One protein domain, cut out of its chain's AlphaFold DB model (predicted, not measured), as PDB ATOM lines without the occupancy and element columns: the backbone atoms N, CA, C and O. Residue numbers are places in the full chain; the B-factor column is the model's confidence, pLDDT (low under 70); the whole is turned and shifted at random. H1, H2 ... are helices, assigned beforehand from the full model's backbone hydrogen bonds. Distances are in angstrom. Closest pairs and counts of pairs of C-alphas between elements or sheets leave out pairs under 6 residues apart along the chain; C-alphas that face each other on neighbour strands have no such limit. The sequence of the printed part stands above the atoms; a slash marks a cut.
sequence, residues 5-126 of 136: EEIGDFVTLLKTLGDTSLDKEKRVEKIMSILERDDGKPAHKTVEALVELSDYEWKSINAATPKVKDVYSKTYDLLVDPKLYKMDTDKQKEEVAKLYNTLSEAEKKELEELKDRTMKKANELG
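What this domain is: This is residues 5 to 126 of the 136 residues of an uncharacterized protein of Ancylostoma caninum (UniProt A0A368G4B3). Two antiparallel helix pairs, H1 with H2 and H4 with H6, rise at steep angles from a base of two long helices, H3 and H7, that run opposite ways side by side. H1 with H2 stands at one end of the base and H4 at the other, while the short H5 joins H1 at the end away from the base. You are looking at 122 printed residues with seven named helices, H1 to H7 in order along the chain, and no named strand; the class is all helix. The whole is compact, with a radius of gyration of the C-alphas of 15.3 A and spans of 41 by 33 by 25 A.

Where its parts are: Find C-alpha 5 at (13.089, 45.645, -57.016); from there H1 runs through residues 5 to 18, 20.2 A long. H2 follows at residues 24 to 35, 16.4 A. At C-alpha 44, (22.204, 40.547, -37.075), H3 begins and runs 27.2 A to residue 62. H4 holds residues 66 to 79, 19.9 A, and H5 residues 82 to 85, 5.6 A. H6 takes residues 89 to 100, 16.6 A. H7, the longest, runs 28.7 A from residue 105 to C-alpha 124 at (9.644, 38.079, -26.152).

How they stand to each other: Start at H3, the hub, which touches four helices. H7 touches it with residues 114 to 122 alone, at a shallow tilt of 24 degrees, opposite ways; their closest C-alphas, Glu 57 and Thr 118, are 6.1 A apart. H1 touches H3 with residues 17 to 18 alone, C-alphas 17 and 51 being closest at 5.8 A, at a steep tilt of 60 degrees. H1 and H2 form a hairpin at a shallow tilt of 10 degrees, closest at C-alphas 13 and 31, 5.8 A. H2 touches H3 at a steep tilt of 61 degrees, closest at C-alphas 28 and 47, 5.9 A. H3 and H4 form another hairpin at a steep tilt of 40 degrees, closest at C-alphas 61 and 69, 5.6 A. H4 touches H6 at a shallow tilt of 19 degrees, opposite ways, closest at C-alphas 71 and 99, 6.1 A. H4 touches H7 at C-alphas 68 and 107, 6.1 A. H5 touches H1 at C-alphas 82 and 7, 6.2 A. H1 and H6 are apart. Look for every O i to N i+4 pair within hydrogen-bond range in H1, H2, H3, H4 and H7; H6 has 7 of 8, and H5 is too short for one.

The domain as a whole: The C-alphas farthest apart, Asp 39 and Ala 106, are 43.1 A apart. The printed part has no cut and no long link; the link from H2 to H3, 8 residues, is short, and the others are tight. Look at residues 37 to 41 in that link for pLDDT under 70; the mean of the printed part is 92.0.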
ATOM      1  N   GLU A   5      11.959  46.082 -57.843       88.50
ATOM      2  CA  GLU A   5      13.089  45.645 -57.016       88.50
ATOM      3  C   GLU A   5      12.662  45.454 -55.556       88.50
ATOM      4  O   GLU A   5      12.828  44.357 -55.030       88.50
ATOM      5  N   GLU A   6      11.991  46.445 -54.955       87.38
ATOM      6  CA  GLU A   6      11.455  46.362 -53.583       87.38
ATOM      7  C   GLU A   6      10.478  45.184 -53.420       87.38
ATOM      8  O   GLU A   6      10.533  44.441 -52.439       87.38
ATOM      9  N   ILE A   7       9.598  44.960 -54.404       90.44
ATOM     10  CA  ILE A   7       8.684  43.805 -54.410       90.44
ATOM     11  C   ILE A   7       9.476  42.494 -54.485       90.44
ATOM     12  O   ILE A   7       9.147  41.528 -53.791       90.44
ATOM     13  N   GLY A   8      10.503  42.437 -55.337       91.12
ATOM     14  CA  GLY A   8      11.354  41.263 -55.504       91.12
ATOM     15  C   GLY A   8      12.115  40.902 -54.229       91.12
ATOM     16  O   GLY A   8      12.110  39.735 -53.821       91.12
ATOM     17  N   ASP A   9      12.716  41.893 -53.578       90.00
ATOM     18  CA  ASP A   9      13.455  41.720 -52.329       90.00
ATOM     19  C   ASP A   9      12.512  41.306 -51.191       90.00
ATOM     20  O   ASP A   9      12.788  40.326 -50.491       90.00
ATOM     21  N   PHE A  10      11.331  41.925 -51.082       88.81
ATOM     22  CA  PHE A  10      10.336  41.541 -50.081       88.81
ATOM     23  C   PHE A  10       9.834  40.098 -50.255       88.81
ATOM     24  O   PHE A  10       9.820  39.314 -49.302       88.81
ATOM     25  N   VAL A  11       9.482  39.698 -51.481       93.12
ATOM     26  CA  VAL A  11       9.064  38.317 -51.780       93.12
ATOM     27  C   VAL A  11      10.190  37.323 -51.484       93.12
ATOM     28  O   VAL A  11       9.936  36.230 -50.971       93.12
ATOM     29  N   THR A  12      11.437  37.679 -51.794       94.25
ATOM     30  CA  THR A  12      12.599  36.818 -51.534       94.25
ATOM     31  C   THR A  12      12.854  36.668 -50.035       94.25
ATOM     32  O   THR A  12      13.129  35.555 -49.575       94.25
ATOM     33  N   LEU A  13      12.694  37.743 -49.260       93.00
ATOM     34  CA  LEU A  13      12.767  37.715 -47.802       93.00
ATOM     35  C   LEU A  13      11.716  36.766 -47.228       93.00
ATOM     36  O   LEU A  13      12.070  35.870 -46.458       93.00
ATOM     37  N   LEU A  14      10.448  36.910 -47.635       93.69
ATOM     38  CA  LEU A  14       9.369  36.044 -47.161       93.69
ATOM     39  C   LEU A  14       9.687  34.581 -47.461       93.69
ATOM     40  O   LEU A  14       9.734  33.786 -46.526       93.69
ATOM     41  N   LYS A  15       9.997  34.242 -48.719       95.12
ATOM     42  CA  LYS A  15      10.363  32.870 -49.119       95.12
ATOM     43  C   LYS A  15      11.518  32.311 -48.296       95.12
ATOM     44  O   LYS A  15      11.474  31.153 -47.901       95.12
ATOM     45  N   THR A  16      12.530  33.129 -48.013       95.88
ATOM     46  CA  THR A  16      13.696  32.704 -47.230       95.88
ATOM     47  C   THR A  16      13.330  32.414 -45.776       95.88
ATOM     48  O   THR A  16      13.811  31.426 -45.229       95.88
ATOM     49  N   LEU A  17      12.448  33.209 -45.155       93.38
ATOM     50  CA  LEU A  17      11.943  32.926 -43.807       93.38
ATOM     51  C   LEU A  17      11.265  31.547 -43.743       93.38
ATOM     52  O   LEU A  17      11.550  30.766 -42.833       93.38
ATOM     53  N   GLY A  18      10.432  31.229 -44.739       90.19
ATOM     54  CA  GLY A  18       9.696  29.963 -44.823       90.19
ATOM     55  C   GLY A  18      10.485  28.759 -45.349       90.19
ATOM     56  O   GLY A  18       9.977  27.637 -45.297       90.19
ATOM     57  N   ASP A  19      11.715  28.942 -45.840       92.12
ATOM     58  CA  ASP A  19      12.518  27.860 -46.422       92.12
ATOM     59  C   ASP A  19      13.165  26.978 -45.344       92.12
ATOM     60  O   ASP A  19      14.355  27.066 -45.035       92.12
ATOM     61  N   THR A  20      12.363  26.082 -44.777       85.38
ATOM     62  CA  THR A  20      12.806  25.118 -43.757       85.38
ATOM     63  C   THR A  20      13.783  24.053 -44.277       85.38
ATOM     64  O   THR A  20      14.287  23.263 -43.478       85.38
ATOM     65  N   SER A  21      14.087  24.022 -45.583       91.69
ATOM     66  CA  SER A  21      15.167  23.181 -46.123       91.69
ATOM     67  C   SER A  21      16.559  23.742 -45.809       91.69
ATOM     68  O   SER A  21      17.549  23.008 -45.832       91.69
ATOM     69  N   LEU A  22      16.632  25.035 -45.484       92.56
ATOM     70  CA  LEU A  22      17.841  25.714 -45.047       92.56
ATOM     71  C   LEU A  22      17.933  25.713 -43.520       92.56
ATOM     72  O   LEU A  22      16.952  25.917 -42.800       92.56
ATOM     73  N   ASP A  23      19.154  25.551 -43.014       94.62
ATOM     74  CA  ASP A  23      19.435  25.824 -41.610       94.62
ATOM     75  C   ASP A  23      19.212  27.315 -41.275       94.62
ATOM     76  O   ASP A  23      19.087  28.183 -42.146       94.62
ATOM     77  N   LYS A  24      19.091  27.607 -39.977       94.31
ATOM     78  CA  LYS A  24      18.802  28.961 -39.487       94.31
ATOM     79  C   LYS A  24      19.868  29.971 -39.909       94.31
ATOM     80  O   LYS A  24      19.512  31.068 -40.318       94.31
ATOM     81  N   GLU A  25      21.141  29.597 -39.824       94.94
ATOM     82  CA  GLU A  25      22.272  30.480 -40.123       94.94
ATOM     83  C   GLU A  25      22.252  30.917 -41.591       94.94
ATOM     84  O   GLU A  25      22.249  32.111 -41.872       94.94
ATOM     85  N   LYS A  26      22.058  29.983 -42.532       96.56
ATOM     86  CA  LYS A  26      21.922  30.313 -43.960       96.56
ATOM     87  C   LYS A  26      20.711  31.181 -44.268       96.56
ATOM     88  O   LYS A  26      20.769  32.003 -45.183       96.56
ATOM     89  N   ARG A  27      19.590  30.998 -43.558       96.31
ATOM     90  CA  ARG A  27      18.429  31.892 -43.707       96.31
ATOM     91  C   ARG A  27      18.758  33.302 -43.227       96.31
ATOM     92  O   ARG A  27      18.426  34.255 -43.927       96.31
ATOM     93  N   VAL A  28      19.447  33.432 -42.092       94.44
ATOM     94  CA  VAL A  28      19.897  34.727 -41.564       94.44
ATOM     95  C   VAL A  28      20.849  35.416 -42.538       94.44
ATOM     96  O   VAL A  28      20.595  36.563 -42.894       94.44
ATOM     97  N   GLU A  29      21.881  34.726 -43.028       93.56
ATOM     98  CA  GLU A  29      22.837  35.275 -44.001       93.56
ATOM     99  C   GLU A  29      22.135  35.800 -45.256       93.56
ATOM    100  O   GLU A  29      22.353  36.939 -45.668       93.56
ATOM    101  N   LYS A  30      21.230  35.001 -45.834       94.06
ATOM    102  CA  LYS A  30      20.464  35.401 -47.021       94.06
ATOM    103  C   LYS A  30      19.577  36.616 -46.760       94.06
ATOM    104  O   LYS A  30      19.557  37.526 -47.581       94.06
ATOM    105  N   ILE A  31      18.856  36.646 -45.636       92.25
ATOM    106  CA  ILE A  31      17.991  37.782 -45.285       92.25
ATOM    107  C   ILE A  31      18.829  39.039 -45.034       92.25
ATOM    108  O   ILE A  31      18.457  40.111 -45.499       92.25
ATOM    109  N   MET A  32      19.977  38.911 -44.365       89.88
ATOM    110  CA  MET A  32      20.920  40.015 -44.197       89.88
ATOM    111  C   MET A  32      21.356  40.566 -45.557       89.88
ATOM    112  O   MET A  32      21.234  41.765 -45.768       89.88
ATOM    113  N   SER A  33      21.774  39.721 -46.508       89.44
ATOM    114  CA  SER A  33      22.181  40.179 -47.847       89.44
ATOM    115  C   SER A  33      21.063  40.870 -48.636       89.44
ATOM    116  O   SER A  33      21.352  41.778 -49.409       89.44
ATOM    117  N   ILE A  34      19.803  40.462 -48.450       87.38
ATOM    118  CA  ILE A  34      18.644  41.146 -49.051       87.38
ATOM    119  C   ILE A  34      18.500  42.544 -48.439       87.38
ATOM    120  O   ILE A  34      18.448  43.531 -49.163       87.38
ATOM    121  N   LEU A  35      18.518  42.636 -47.106       82.44
ATOM    122  CA  LEU A  35      18.308  43.883 -46.364       82.44
ATOM    123  C   LEU A  35      19.515  44.839 -46.404       82.44
ATOM    124  O   LEU A  35      19.387  46.011 -46.067       82.44
ATOM    125  N   GLU A  36      20.697  44.370 -46.809       77.00
ATOM    126  CA  GLU A  36      21.876  45.215 -47.041       77.00
ATOM    127  C   GLU A  36      21.756  46.127 -48.269       77.00
ATOM    128  O   GLU A  36      22.578  47.034 -48.418       77.00
ATOM    129  N   ARG A  37      20.765  45.886 -49.138       65.75
ATOM    130  CA  ARG A  37      20.479  46.706 -50.325       65.75
ATOM    131  C   ARG A  37      19.730  48.000 -49.985       65.75
ATOM    132  O   ARG A  37      19.745  48.913 -50.804       65.75
ATOM    133  N   ASP A  38      19.174  48.088 -48.775       62.16
ATOM    134  CA  ASP A  38      18.448  49.248 -48.260       62.16
ATOM    135  C   ASP A  38      19.305  50.097 -47.301       62.16
ATOM    136  O   ASP A  38      20.231  49.615 -46.639       62.16
ATOM    137  N   ASP A  39      18.941  51.374 -47.148       54.78
ATOM    138  CA  ASP A  39      19.678  52.406 -46.393       54.78
ATOM    139  C   ASP A  39      19.730  52.186 -44.859       54.78
ATOM    140  O   ASP A  39      20.172  53.049 -44.094       54.78
ATOM    141  N   GLY A  40      19.287  51.028 -44.368       60.59
ATOM    142  CA  GLY A  40      19.193  50.707 -42.949       60.59
ATOM    143  C   GLY A  40      19.498  49.244 -42.675       60.59
ATOM    144  O   GLY A  40      18.584  48.435 -42.561       60.59
ATOM    145  N   LYS A  41      20.780  48.912 -42.484       69.06
ATOM    146  CA  LYS A  41      21.185  47.550 -42.118       69.06
ATOM    147  C   LYS A  41      20.575  47.160 -40.766       69.06
ATOM    148  O   LYS A  41      20.911  47.785 -39.751       69.06
ATOM    149  N   PRO A  42      19.710  46.134 -40.702       76.06
ATOM    150  CA  PRO A  42      19.248  45.624 -39.423       76.06
ATOM    151  C   PRO A  42      20.424  45.001 -38.668       76.06
ATOM    152  O   PRO A  42      21.375  44.482 -39.255       76.06
ATOM    153  N   ALA A  43      20.363  45.026 -37.339       82.81
ATOM    154  CA  ALA A  43      21.318  44.268 -36.544       82.81
ATOM    155  C   ALA A  43      21.139  42.766 -36.824       82.81
ATOM    156  O   ALA A  43      20.007  42.291 -36.899       82.81
ATOM    157  N   HIS A  44      22.235  42.006 -36.885       86.69
ATOM    158  CA  HIS A  44      22.204  40.547 -37.075       86.69
ATOM    159  C   HIS A  44      21.212  39.852 -36.126       86.69
ATOM    160  O   HIS A  44      20.359  39.079 -36.553       86.69
ATOM    161  N   LYS A  45      21.235  40.247 -34.845       87.88
ATOM    162  CA  LYS A  45      20.294  39.795 -33.811       87.88
ATOM    163  C   LYS A  45      18.822  39.984 -34.199       87.88
ATOM    164  O   LYS A  45      17.977  39.173 -33.834       87.88
ATOM    165  N   THR A  46      18.493  41.072 -34.889       87.31
ATOM    166  CA  THR A  46      17.125  41.336 -35.350       87.31
ATOM    167  C   THR A  46      16.713  40.327 -36.416       87.31
ATOM    168  O   THR A  46      15.587  39.840 -36.378       87.31
ATOM    169  N   VAL A  47      17.617  39.964 -37.326       90.44
ATOM    170  CA  VAL A  47      17.340  38.958 -38.358       90.44
ATOM    171  C   VAL A  47      17.261  37.549 -37.767       90.44
ATOM    172  O   VAL A  47      16.342  36.806 -38.104       90.44
ATOM    173  N   GLU A  48      18.132  37.200 -36.817       93.31
ATOM    174  CA  GLU A  48      18.020  35.945 -36.054       93.31
ATOM    175  C   GLU A  48      16.659  35.826 -35.360       93.31
ATOM    176  O   GLU A  48      16.002  34.787 -35.444       93.31
ATOM    177  N   ALA A  49      16.202  36.909 -34.724       92.75
ATOM    178  CA  ALA A  49      14.895  36.963 -34.084       92.75
ATOM    179  C   ALA A  49      13.743  36.781 -35.091       92.75
ATOM    180  O   ALA A  49      12.780  36.080 -34.788       92.75
ATOM    181  N   LEU A  50      13.836  37.361 -36.295       91.69
ATOM    182  CA  LEU A  50      12.838  37.165 -37.355       91.69
ATOM    183  C   LEU A  50      12.776  35.706 -37.824       91.69
ATOM    184  O   LEU A  50      11.683  35.155 -37.961       91.69
ATOM    185  N   VAL A  51      13.929  35.060 -38.019       94.81
ATOM    186  CA  VAL A  51      13.995  33.637 -38.388       94.81
ATOM    187  C   VAL A  51      13.434  32.757 -37.268       94.81
ATOM    188  O   VAL A  51      12.659  31.839 -37.537       94.81
ATOM    189  N   GLU A  52      13.754  33.050 -36.004       95.69
ATOM    190  CA  GLU A  52      13.186  32.317 -34.867       95.69
ATOM    191  C   GLU A  52      11.665  32.489 -34.766       95.69
ATOM    192  O   GLU A  52      10.952  31.516 -34.498       95.69
ATOM    193  N   LEU A  53      11.157  33.702 -34.993       95.12
ATOM    194  CA  LEU A  53       9.723  33.961 -35.006       95.12
ATOM    195  C   LEU A  53       9.032  33.177 -36.126       95.12
ATOM    196  O   LEU A  53       8.003  32.553 -35.871       95.12
ATOM    197  N   SER A  54       9.611  33.159 -37.330       94.44
ATOM    198  CA  SER A  54       9.062  32.402 -38.457       94.44
ATOM    199  C   SER A  54       9.011  30.900 -38.165       94.44
ATOM    200  O   SER A  54       7.984  30.264 -38.395       94.44
ATOM    201  N   ASP A  55      10.060  30.331 -37.565       95.31
ATOM    202  CA  ASP A  55      10.057  28.920 -37.153       95.31
ATOM    203  C   ASP A  55       8.967  28.618 -36.117       95.31
ATOM    204  O   ASP A  55       8.307  27.574 -36.172       95.31
ATOM    205  N   TYR A  56       8.769  29.524 -35.157       95.69
ATOM    206  CA  TYR A  56       7.707  29.405 -34.162       95.69
ATOM    207  C   TYR A  56       6.314  29.459 -34.804       95.69
ATOM    208  O   TYR A  56       5.449  28.635 -34.478       95.69
ATOM    209  N   GLU A  57       6.098  30.404 -35.714       94.12
ATOM    210  CA  GLU A  57       4.845  30.563 -36.444       94.12
ATOM    211  C   GLU A  57       4.538  29.310 -37.270       94.12
ATOM    212  O   GLU A  57       3.503  28.676 -37.057       94.12
ATOM    213  N   TRP A  58       5.477  28.849 -38.102       93.31
ATOM    214  CA  TRP A  58       5.305  27.639 -38.911       93.31
ATOM    215  C   TRP A  58       5.065  26.388 -38.071       93.31
ATOM    216  O   TRP A  58       4.250  25.540 -38.441       93.31
ATOM    217  N   LYS A  59       5.724  26.255 -36.916       94.88
ATOM    218  CA  LYS A  59       5.445  25.157 -35.982       94.88
ATOM    219  C   LYS A  59       4.009  25.224 -35.456       94.88
ATOM    220  O   LYS A  59       3.358  24.187 -35.347       94.88
ATOM    221  N   SER A  60       3.522  26.424 -35.149       95.06
ATOM    222  CA  SER A  60       2.169  26.644 -34.633       95.06
ATOM    223  C   SER A  60       1.105  26.359 -35.697       95.06
ATOM    224  O   SER A  60       0.138  25.659 -35.412       95.06
ATOM    225  N   ILE A  61       1.321  26.812 -36.935       95.00
ATOM    226  CA  ILE A  61       0.450  26.520 -38.084       95.00
ATOM    227  C   ILE A  61       0.424  25.025 -38.408       95.00
ATOM    228  O   ILE A  61      -0.631  24.467 -38.693       95.00
ATOM    229  N   ASN A  62       1.565  24.339 -38.321       94.25
ATOM    230  CA  ASN A  62       1.623  22.898 -38.566       94.25
ATOM    231  C   ASN A  62       0.884  22.057 -37.516       94.25
ATOM    232  O   ASN A  62       0.539  20.913 -37.813       94.25
ATOM    233  N   ALA A  63       0.647  22.609 -36.326       96.12
ATOM    234  CA  ALA A  63      -0.133  21.986 -35.261       96.12
ATOM    235  C   ALA A  63      -1.619  22.397 -35.263       96.12
ATOM    236  O   ALA A  63      -2.388  21.863 -34.464       96.12
ATOM    237  N   ALA A  64      -2.012  23.343 -36.119       96.94
ATOM    238  CA  ALA A  64      -3.381  23.829 -36.230       96.94
ATOM    239  C   ALA A  64      -4.305  22.811 -36.919       96.94
ATOM    240  O   ALA A  64      -3.861  21.799 -37.475       96.94
ATOM    241  N   THR A  65      -5.605  23.100 -36.932       97.56
ATOM    242  CA  THR A  65      -6.567  22.302 -37.696       97.56
ATOM    243  C   THR A  65      -6.215  22.271 -39.193       97.56
ATOM    244  O   THR A  65      -5.674  23.242 -39.735       97.56
ATOM    245  N   PRO A  66      -6.541  21.177 -39.921       97.88
ATOM    246  CA  PRO A  66      -6.192  21.051 -41.337       97.88
ATOM    247  C   PRO A  66      -6.684  22.215 -42.204       97.88
ATOM    248  O   PRO A  66      -5.983  22.641 -43.119       97.88
ATOM    249  N   LYS A  67      -7.872  22.751 -41.902       97.38
ATOM    250  CA  LYS A  67      -8.466  23.859 -42.650       97.38
ATOM    251  C   LYS A  67      -7.755  25.187 -42.381       97.38
ATOM    252  O   LYS A  67      -7.486  25.918 -43.333       97.38
ATOM    253  N   VAL A  68      -7.395  25.470 -41.128       97.62
ATOM    254  CA  VAL A  68      -6.587  26.646 -40.770       97.62
ATOM    255  C   VAL A  68      -5.213  26.582 -41.431       97.62
ATOM    256  O   VAL A  68      -4.790  27.551 -42.060       97.62
ATOM    257  N   LYS A  69      -4.549  25.421 -41.376       96.94
ATOM    258  CA  LYS A  69      -3.262  25.201 -42.043       96.94
ATOM    259  C   LYS A  69      -3.337  25.420 -43.560       96.94
ATOM    260  O   LYS A  69      -2.463  26.085 -44.115       96.94
ATOM    261  N   ASP A  70      -4.359  24.879 -44.227       97.25
ATOM    262  CA  ASP A  70      -4.579  25.054 -45.673       97.25
ATOM    263  C   ASP A  70      -4.774  26.530 -46.047       97.25
ATOM    264  O   ASP A  70      -4.113  27.037 -46.952       97.25
ATOM    265  N   VAL A  71      -5.639  27.246 -45.319       96.94
ATOM    266  CA  VAL A  71      -5.909  28.668 -45.582       96.94
ATOM    267  C   VAL A  71      -4.686  29.537 -45.303       96.94
ATOM    268  O   VAL A  71      -4.380  30.418 -46.109       96.94
ATOM    269  N   TYR A  72      -3.954  29.279 -44.217       95.25
ATOM    270  CA  TYR A  72      -2.714  29.993 -43.924       95.25
ATOM    271  C   TYR A  72      -1.674  29.768 -45.032       95.25
ATOM    272  O   TYR A  72      -1.115  30.731 -45.548       95.25
ATOM    273  N   SER A  73      -1.477  28.517 -45.464       94.69
ATOM    274  CA  SER A  73      -0.516  28.178 -46.526       94.69
ATOM    275  C   SER A  73      -0.863  28.874 -47.846       94.69
ATOM    276  O   SER A  73      -0.003  29.505 -48.444       94.69
ATOM    277  N   LYS A  74      -2.141  28.869 -48.252       96.56
ATOM    278  CA  LYS A  74      -2.607  29.588 -49.454       96.56
ATOM    279  C   LYS A  74      -2.445  31.100 -49.348       96.56
ATOM    280  O   LYS A  74      -2.167  31.763 -50.342       96.56
ATOM    281  N   THR A  75      -2.642  31.652 -48.153       95.25
ATOM    282  CA  THR A  75      -2.424  33.083 -47.907       95.25
ATOM    283  C   THR A  75      -0.943  33.413 -48.039       95.25
ATOM    284  O   THR A  75      -0.590  34.411 -48.654       95.25
ATOM    285  N   TYR A  76      -0.069  32.552 -47.522       93.38
ATOM    286  CA  TYR A  76       1.371  32.703 -47.671       93.38
ATOM    287  C   TYR A  76       1.820  32.571 -49.137       93.38
ATOM    288  O   TYR A  76       2.569  33.423 -49.605       93.38
ATOM    289  N   ASP A  77       1.297  31.594 -49.888       95.56
ATOM    290  CA  ASP A  77       1.534  31.451 -51.335       95.56
ATOM    291  C   ASP A  77       1.149  32.725 -52.106       95.56
ATOM    292  O   ASP A  77       1.872  33.154 -53.007       95.56
ATOM    293  N   LEU A  78       0.039  33.361 -51.718       95.44
ATOM    294  CA  LEU A  78      -0.404  34.635 -52.278       95.44
ATOM    295  C   LEU A  78       0.559  35.784 -51.929       95.44
ATOM    296  O   LEU A  78       0.888  36.584 -52.800       95.44
ATOM    297  N   LEU A  79       1.033  35.858 -50.680       92.56
ATOM    298  CA  LEU A  79       1.998  36.872 -50.228       92.56
ATOM    299  C   LEU A  79       3.376  36.721 -50.891       92.56
ATOM    300  O   LEU A  79       4.107  37.693 -51.015       92.56
ATOM    301  N   VAL A  80       3.751  35.526 -51.344       94.25
ATOM    302  CA  VAL A  80       5.013  35.318 -52.073       94.25
ATOM    303  C   VAL A  80       4.856  35.377 -53.600       94.25
ATOM    304  O   VAL A  80       5.828  35.120 -54.325       94.25
ATOM    305  N   ASP A  81       3.666  35.730 -54.104       95.00
ATOM    306  CA  ASP A  81       3.435  36.061 -55.511       95.00
ATOM    307  C   ASP A  81       3.612  37.578 -55.731       95.00
ATOM    308  O   ASP A  81       2.787  38.378 -55.277       95.00
ATOM    309  N   PRO A  82       4.641  38.018 -56.483       93.38
ATOM    310  CA  PRO A  82       4.873  39.439 -56.740       93.38
ATOM    311  C   PRO A  82       3.699  40.125 -57.454       93.38
ATOM    312  O   PRO A  82       3.573  41.348 -57.385       93.38
ATOM    313  N   LYS A  83       2.821  39.376 -58.138       93.75
ATOM    314  CA  LYS A  83       1.627  39.938 -58.783       93.75
ATOM    315  C   LYS A  83       0.665  40.565 -57.785       93.75
ATOM    316  O   LYS A  83      -0.009  41.515 -58.169       93.75
ATOM    317  N   LEU A  84       0.611  40.075 -56.542       93.56
ATOM    318  CA  LEU A  84      -0.243  40.647 -55.502       93.56
ATOM    319  C   LEU A  84       0.091  42.131 -55.292       93.56
ATOM    320  O   LEU A  84      -0.792  42.982 -55.353       93.56
ATOM    321  N   TYR A  85       1.376  42.455 -55.151       91.25
ATOM    322  CA  TYR A  85       1.849  43.818 -54.877       91.25
ATOM    323  C   TYR A  85       1.735  44.773 -56.070       91.25
ATOM    324  O   TYR A  85       1.847  45.985 -55.902       91.25
ATOM    325  N   LYS A  86       1.467  44.239 -57.268       90.25
ATOM    326  CA  LYS A  86       1.159  45.025 -58.474       90.25
ATOM    327  C   LYS A  86      -0.318  45.410 -58.572       90.25
ATOM    328  O   LYS A  86      -0.689  46.173 -59.461       90.25
ATOM    329  N   MET A  87      -1.168  44.869 -57.701       92.00
ATOM    330  CA  MET A  87      -2.579  45.240 -57.608       92.00
ATOM    331  C   MET A  87      -2.769  46.435 -56.671       92.00
ATOM    332  O   MET A  87      -1.976  46.650 -55.756       92.00
ATOM    333  N   ASP A  88      -3.872  47.160 -56.843       91.69
ATOM    334  CA  ASP A  88      -4.304  48.173 -55.878       91.69
ATOM    335  C   ASP A  88      -4.586  47.543 -54.505       91.69
ATOM    336  O   ASP A  88      -5.070  46.410 -54.413       91.69
ATOM    337  N   THR A  89      -4.343  48.294 -53.430       89.69
ATOM    338  CA  THR A  89      -4.465  47.819 -52.039       89.69
ATOM    339  C   THR A  89      -5.819  47.176 -51.724       89.69
ATOM    340  O   THR A  89      -5.879  46.205 -50.972       89.69
ATOM    341  N   ASP A  90      -6.912  47.681 -52.299       93.25
ATOM    342  CA  ASP A  90      -8.246  47.119 -52.066       93.25
ATOM    343  C   ASP A  90      -8.400  45.734 -52.702       93.25
ATOM    344  O   ASP A  90      -8.915  44.822 -52.059       93.25
ATOM    345  N   LYS A  91      -7.837  45.519 -53.899       94.56
ATOM    346  CA  LYS A  91      -7.813  44.194 -54.538       94.56
ATOM    347  C   LYS A  91      -6.947  43.208 -53.762       94.56
ATOM    348  O   LYS A  91      -7.332  42.055 -53.612       94.56
ATOM    349  N   GLN A  92      -5.816  43.657 -53.215       91.81
ATOM    350  CA  GLN A  92      -4.983  42.805 -52.356       91.81
ATOM    351  C   GLN A  92      -5.773  42.311 -51.136       91.81
ATOM    352  O   GLN A  92      -5.776  41.118 -50.832       91.81
ATOM    353  N   LYS A  93      -6.491  43.222 -50.466       92.94
ATOM    354  CA  LYS A  93      -7.359  42.880 -49.330       92.94
ATOM    355  C   LYS A  93      -8.472  41.923 -49.740       92.94
ATOM    356  O   LYS A  93      -8.765  41.005 -48.983       92.94
ATOM    357  N   GLU A  94      -9.078  42.114 -50.911       96.00
ATOM    358  CA  GLU A  94     -10.110  41.214 -51.432       96.00
ATOM    359  C   GLU A  94      -9.579  39.796 -51.670       96.00
ATOM    360  O   GLU A  94     -10.229  38.837 -51.255       96.00
ATOM    361  N   GLU A  95      -8.402  39.634 -52.283       95.81
ATOM    362  CA  GLU A  95      -7.803  38.309 -52.508       95.81
ATOM    363  C   GLU A  95      -7.518  37.575 -51.190       95.81
ATOM    364  O   GLU A  95      -7.859  36.398 -51.041       95.81
ATOM    365  N   VAL A  96      -6.992  38.278 -50.182       92.62
ATOM    366  CA  VAL A  96      -6.782  37.705 -48.841       92.62
ATOM    367  C   VAL A  96      -8.119  37.397 -48.151       92.62
ATOM    368  O   VAL A  96      -8.292  36.330 -47.557       92.62
ATOM    369  N   ALA A  97      -9.105  38.294 -48.259       94.31
ATOM    370  CA  ALA A  97     -10.423  38.112 -47.657       94.31
ATOM    371  C   ALA A  97     -11.167  36.904 -48.242       94.31
ATOM    372  O   ALA A  97     -11.855  36.203 -47.500       94.31
ATOM    373  N   LYS A  98     -11.005  36.609 -49.541       96.25
ATOM    374  CA  LYS A  98     -11.573  35.403 -50.169       96.25
ATOM    375  C   LYS A  98     -11.125  34.132 -49.453       96.25
ATOM    376  O   LYS A  98     -11.956  33.258 -49.231       96.25
ATOM    377  N   LEU A  99      -9.852  34.041 -49.062       96.44
ATOM    378  CA  LEU A  99      -9.309  32.891 -48.332       96.44
ATOM    379  C   LEU A  99      -9.834  32.839 -46.892       96.44
ATOM    380  O   LEU A  99     -10.348  31.801 -46.461       96.44
ATOM    381  N   TYR A 100      -9.774  33.969 -46.179       93.75
ATOM    382  CA  TYR A 100     -10.236  34.087 -44.792       93.75
ATOM    383  C   TYR A 100     -11.727  33.758 -44.635       93.75
ATOM    384  O   TYR A 100     -12.127  33.060 -43.706       93.75
ATOM    385  N   ASN A 101     -12.559  34.188 -45.584       96.50
ATOM    386  CA  ASN A 101     -14.002  33.950 -45.560       96.50
ATOM    387  C   ASN A 101     -14.392  32.484 -45.804       96.50
ATOM    388  O   ASN A 101     -15.558  32.138 -45.632       96.50
ATOM    389  N   THR A 102     -13.446  31.610 -46.168       97.38
ATOM    390  CA  THR A 102     -13.700  30.160 -46.241       97.38
ATOM    391  C   THR A 102     -13.654  29.459 -44.883       97.38
ATOM    392  O   THR A 102     -13.920  28.258 -44.818       97.38
ATOM    393  N   LEU A 103     -13.280  30.179 -43.825       96.94
ATOM    394  CA  LEU A 103     -13.190  29.667 -42.464       96.94
ATOM    395  C   LEU A 103     -14.515  29.839 -41.720       96.94
ATOM    396  O   LEU A 103     -15.193  30.863 -41.830       96.94
ATOM    397  N   SER A 104     -14.845  28.844 -40.906       98.00
ATOM    398  CA  SER A 104     -15.862  28.938 -39.863       98.00
ATOM    399  C   SER A 104     -15.424  29.874 -38.734       98.00
ATOM    400  O   SER A 104     -14.243  30.173 -38.568       98.00
ATOM    401  N   GLU A 105     -16.367  30.298 -37.893       98.00
ATOM    402  CA  GLU A 105     -16.063  31.149 -36.734       98.00
ATOM    403  C   GLU A 105     -15.093  30.486 -35.742       98.00
ATOM    404  O   GLU A 105     -14.244  31.160 -35.162       98.00
ATOM    405  N   ALA A 106     -15.157  29.159 -35.582       98.06
ATOM    406  CA  ALA A 106     -14.215  28.425 -34.738       98.06
ATOM    407  C   ALA A 106     -12.785  28.462 -35.306       98.06
ATOM    408  O   ALA A 106     -11.831  28.671 -34.562       98.06
ATOM    409  N   GLU A 107     -12.638  28.309 -36.622       98.12
ATOM    410  CA  GLU A 107     -11.336  28.339 -37.300       98.12
ATOM    411  C   GLU A 107     -10.754  29.759 -37.372       98.12
ATOM    412  O   GLU A 107      -9.547  29.949 -37.230       98.12
ATOM    413  N   LYS A 108     -11.605  30.780 -37.536       96.88
ATOM    414  CA  LYS A 108     -11.198  32.189 -37.421       96.88
ATOM    415  C   LYS A 108     -10.658  32.492 -36.028       96.88
ATOM    416  O   LYS A 108      -9.587  33.080 -35.908       96.88
ATOM    417  N   LYS A 109     -11.348  32.021 -34.986       97.38
ATOM    418  CA  LYS A 109     -10.880  32.149 -33.604       97.38
ATOM    419  C   LYS A 109      -9.540  31.438 -33.384       97.38
ATOM    420  O   LYS A 109      -8.658  31.988 -32.735       97.38
ATOM    421  N   GLU A 110      -9.355  30.245 -33.947       97.50
ATOM    422  CA  GLU A 110      -8.068  29.540 -33.880       97.50
ATOM    423  C   GLU A 110      -6.931  30.356 -34.527       97.50
ATOM    424  O   GLU A 110      -5.844  30.456 -33.954       97.50
ATOM    425  N   LEU A 111      -7.181  30.990 -35.681       94.56
ATOM    426  CA  LEU A 111      -6.225  31.909 -36.313       94.56
ATOM    427  C   LEU A 111      -5.926  33.145 -35.459       94.56
ATOM    428  O   LEU A 111      -4.768  33.560 -35.383       94.56
ATOM    429  N   GLU A 112      -6.931  33.736 -34.815       94.44
ATOM    430  CA  GLU A 112      -6.728  34.857 -33.889       94.44
ATOM    431  C   GLU A 112      -5.836  34.448 -32.711       94.44
ATOM    432  O   GLU A 112      -4.858  35.130 -32.409       94.44
ATOM    433  N   GLU A 113      -6.081  33.283 -32.110       95.38
ATOM    434  CA  GLU A 113      -5.240  32.763 -31.028       95.38
ATOM    435  C   GLU A 113      -3.802  32.460 -31.497       95.38
ATOM    436  O   GLU A 113      -2.841  32.678 -30.755       95.38
ATOM    437  N   LEU A 114      -3.627  31.966 -32.730       94.75
ATOM    438  CA  LEU A 114      -2.310  31.776 -33.352       94.75
ATOM    439  C   LEU A 114      -1.575  33.107 -33.534       94.75
ATOM    440  O   LEU A 114      -0.388  33.206 -33.205       94.75
ATOM    441  N   LYS A 115      -2.279  34.135 -34.016       91.62
ATOM    442  CA  LYS A 115      -1.748  35.493 -34.159       91.62
ATOM    443  C   LYS A 115      -1.325  36.056 -32.805       91.62
ATOM    444  O   LYS A 115      -0.207  36.551 -32.688       91.62
ATOM    445  N   ASP A 116      -2.156  35.933 -31.775       93.00
ATOM    446  CA  ASP A 116      -1.847  36.437 -30.434       93.00
ATOM    447  C   ASP A 116      -0.609  35.762 -29.835       93.00
ATOM    448  O   ASP A 116       0.274  36.429 -29.285       93.00
ATOM    449  N   ARG A 117      -0.487  34.438 -29.997       94.12
ATOM    450  CA  ARG A 117       0.712  33.692 -29.586       94.12
ATOM    451  C   ARG A 117       1.961  34.150 -30.338       94.12
ATOM    452  O   ARG A 117       3.007  34.339 -29.718       94.12
ATOM    453  N   THR A 118       1.847  34.366 -31.644       92.62
ATOM    454  CA  THR A 118       2.955  34.837 -32.489       92.62
ATOM    455  C   THR A 118       3.377  36.254 -32.103       92.62
ATOM    456  O   THR A 118       4.562  36.508 -31.914       92.62
ATOM    457  N   MET A 119       2.426  37.159 -31.857       91.00
ATOM    458  CA  MET A 119       2.702  38.514 -31.366       91.00
ATOM    459  C   MET A 119       3.366  38.507 -29.987       91.00
ATOM    460  O   MET A 119       4.304  39.267 -29.741       91.00
ATOM    461  N   LYS A 120       2.931  37.620 -29.084       93.19
ATOM    462  CA  LYS A 120       3.592  37.435 -27.789       93.19
ATOM    463  C   LYS A 120       5.040  36.973 -27.966       93.19
ATOM    464  O   LYS A 120       5.932  37.565 -27.363       93.19
ATOM    465  N   LYS A 121       5.288  35.978 -28.825       94.56
ATOM    466  CA  LYS A 121       6.644  35.501 -29.128       94.56
ATOM    467  C   LYS A 121       7.505  36.594 -29.771       94.56
ATOM    468  O   LYS A 121       8.667  36.734 -29.405       94.56
ATOM    469  N   ALA A 122       6.945  37.409 -30.664       91.75
ATOM    470  CA  ALA A 122       7.640  38.550 -31.259       91.75
ATOM    471  C   ALA A 122       8.108  39.550 -30.185       91.75
ATOM    472  O   ALA A 122       9.272  39.954 -30.182       91.75
ATOM    473  N   ASN A 123       7.241  39.875 -29.219       90.44
ATOM    474  CA  ASN A 123       7.592  40.733 -28.085       90.44
ATOM    475  C   ASN A 123       8.684  40.114 -27.197       90.44
ATOM    476  O   ASN A 123       9.616  40.813 -26.805       90.44
ATOM    477  N   GLU A 124       8.610  38.809 -26.908       93.75
ATOM    478  CA  GLU A 124       9.644  38.079 -26.152       93.75
ATOM    479  C   GLU A 124      11.013  38.118 -26.848       93.75
ATOM    480  O   GLU A 124      12.047  38.195 -26.186       93.75
ATOM    481  N   LEU A 125      11.021  38.112 -28.182       91.62
ATOM    482  CA  LEU A 125      12.226  38.223 -29.005       91.62
ATOM    483  C   LEU A 125      12.724  39.669 -29.178       91.62
ATOM    484  O   LEU A 125      13.755  39.897 -29.810       91.62
ATOM    485  N   GLY A 126      12.023  40.657 -28.610       88.06
ATOM    486  CA  GLY A 126      12.371  42.075 -28.734       88.06
ATOM    487  C   GLY A 126      12.033  42.683 -30.098       88.06
ATOM    488  O   GLY A 126      12.577  43.729 -30.455       88.06
TER     489      GLY A 126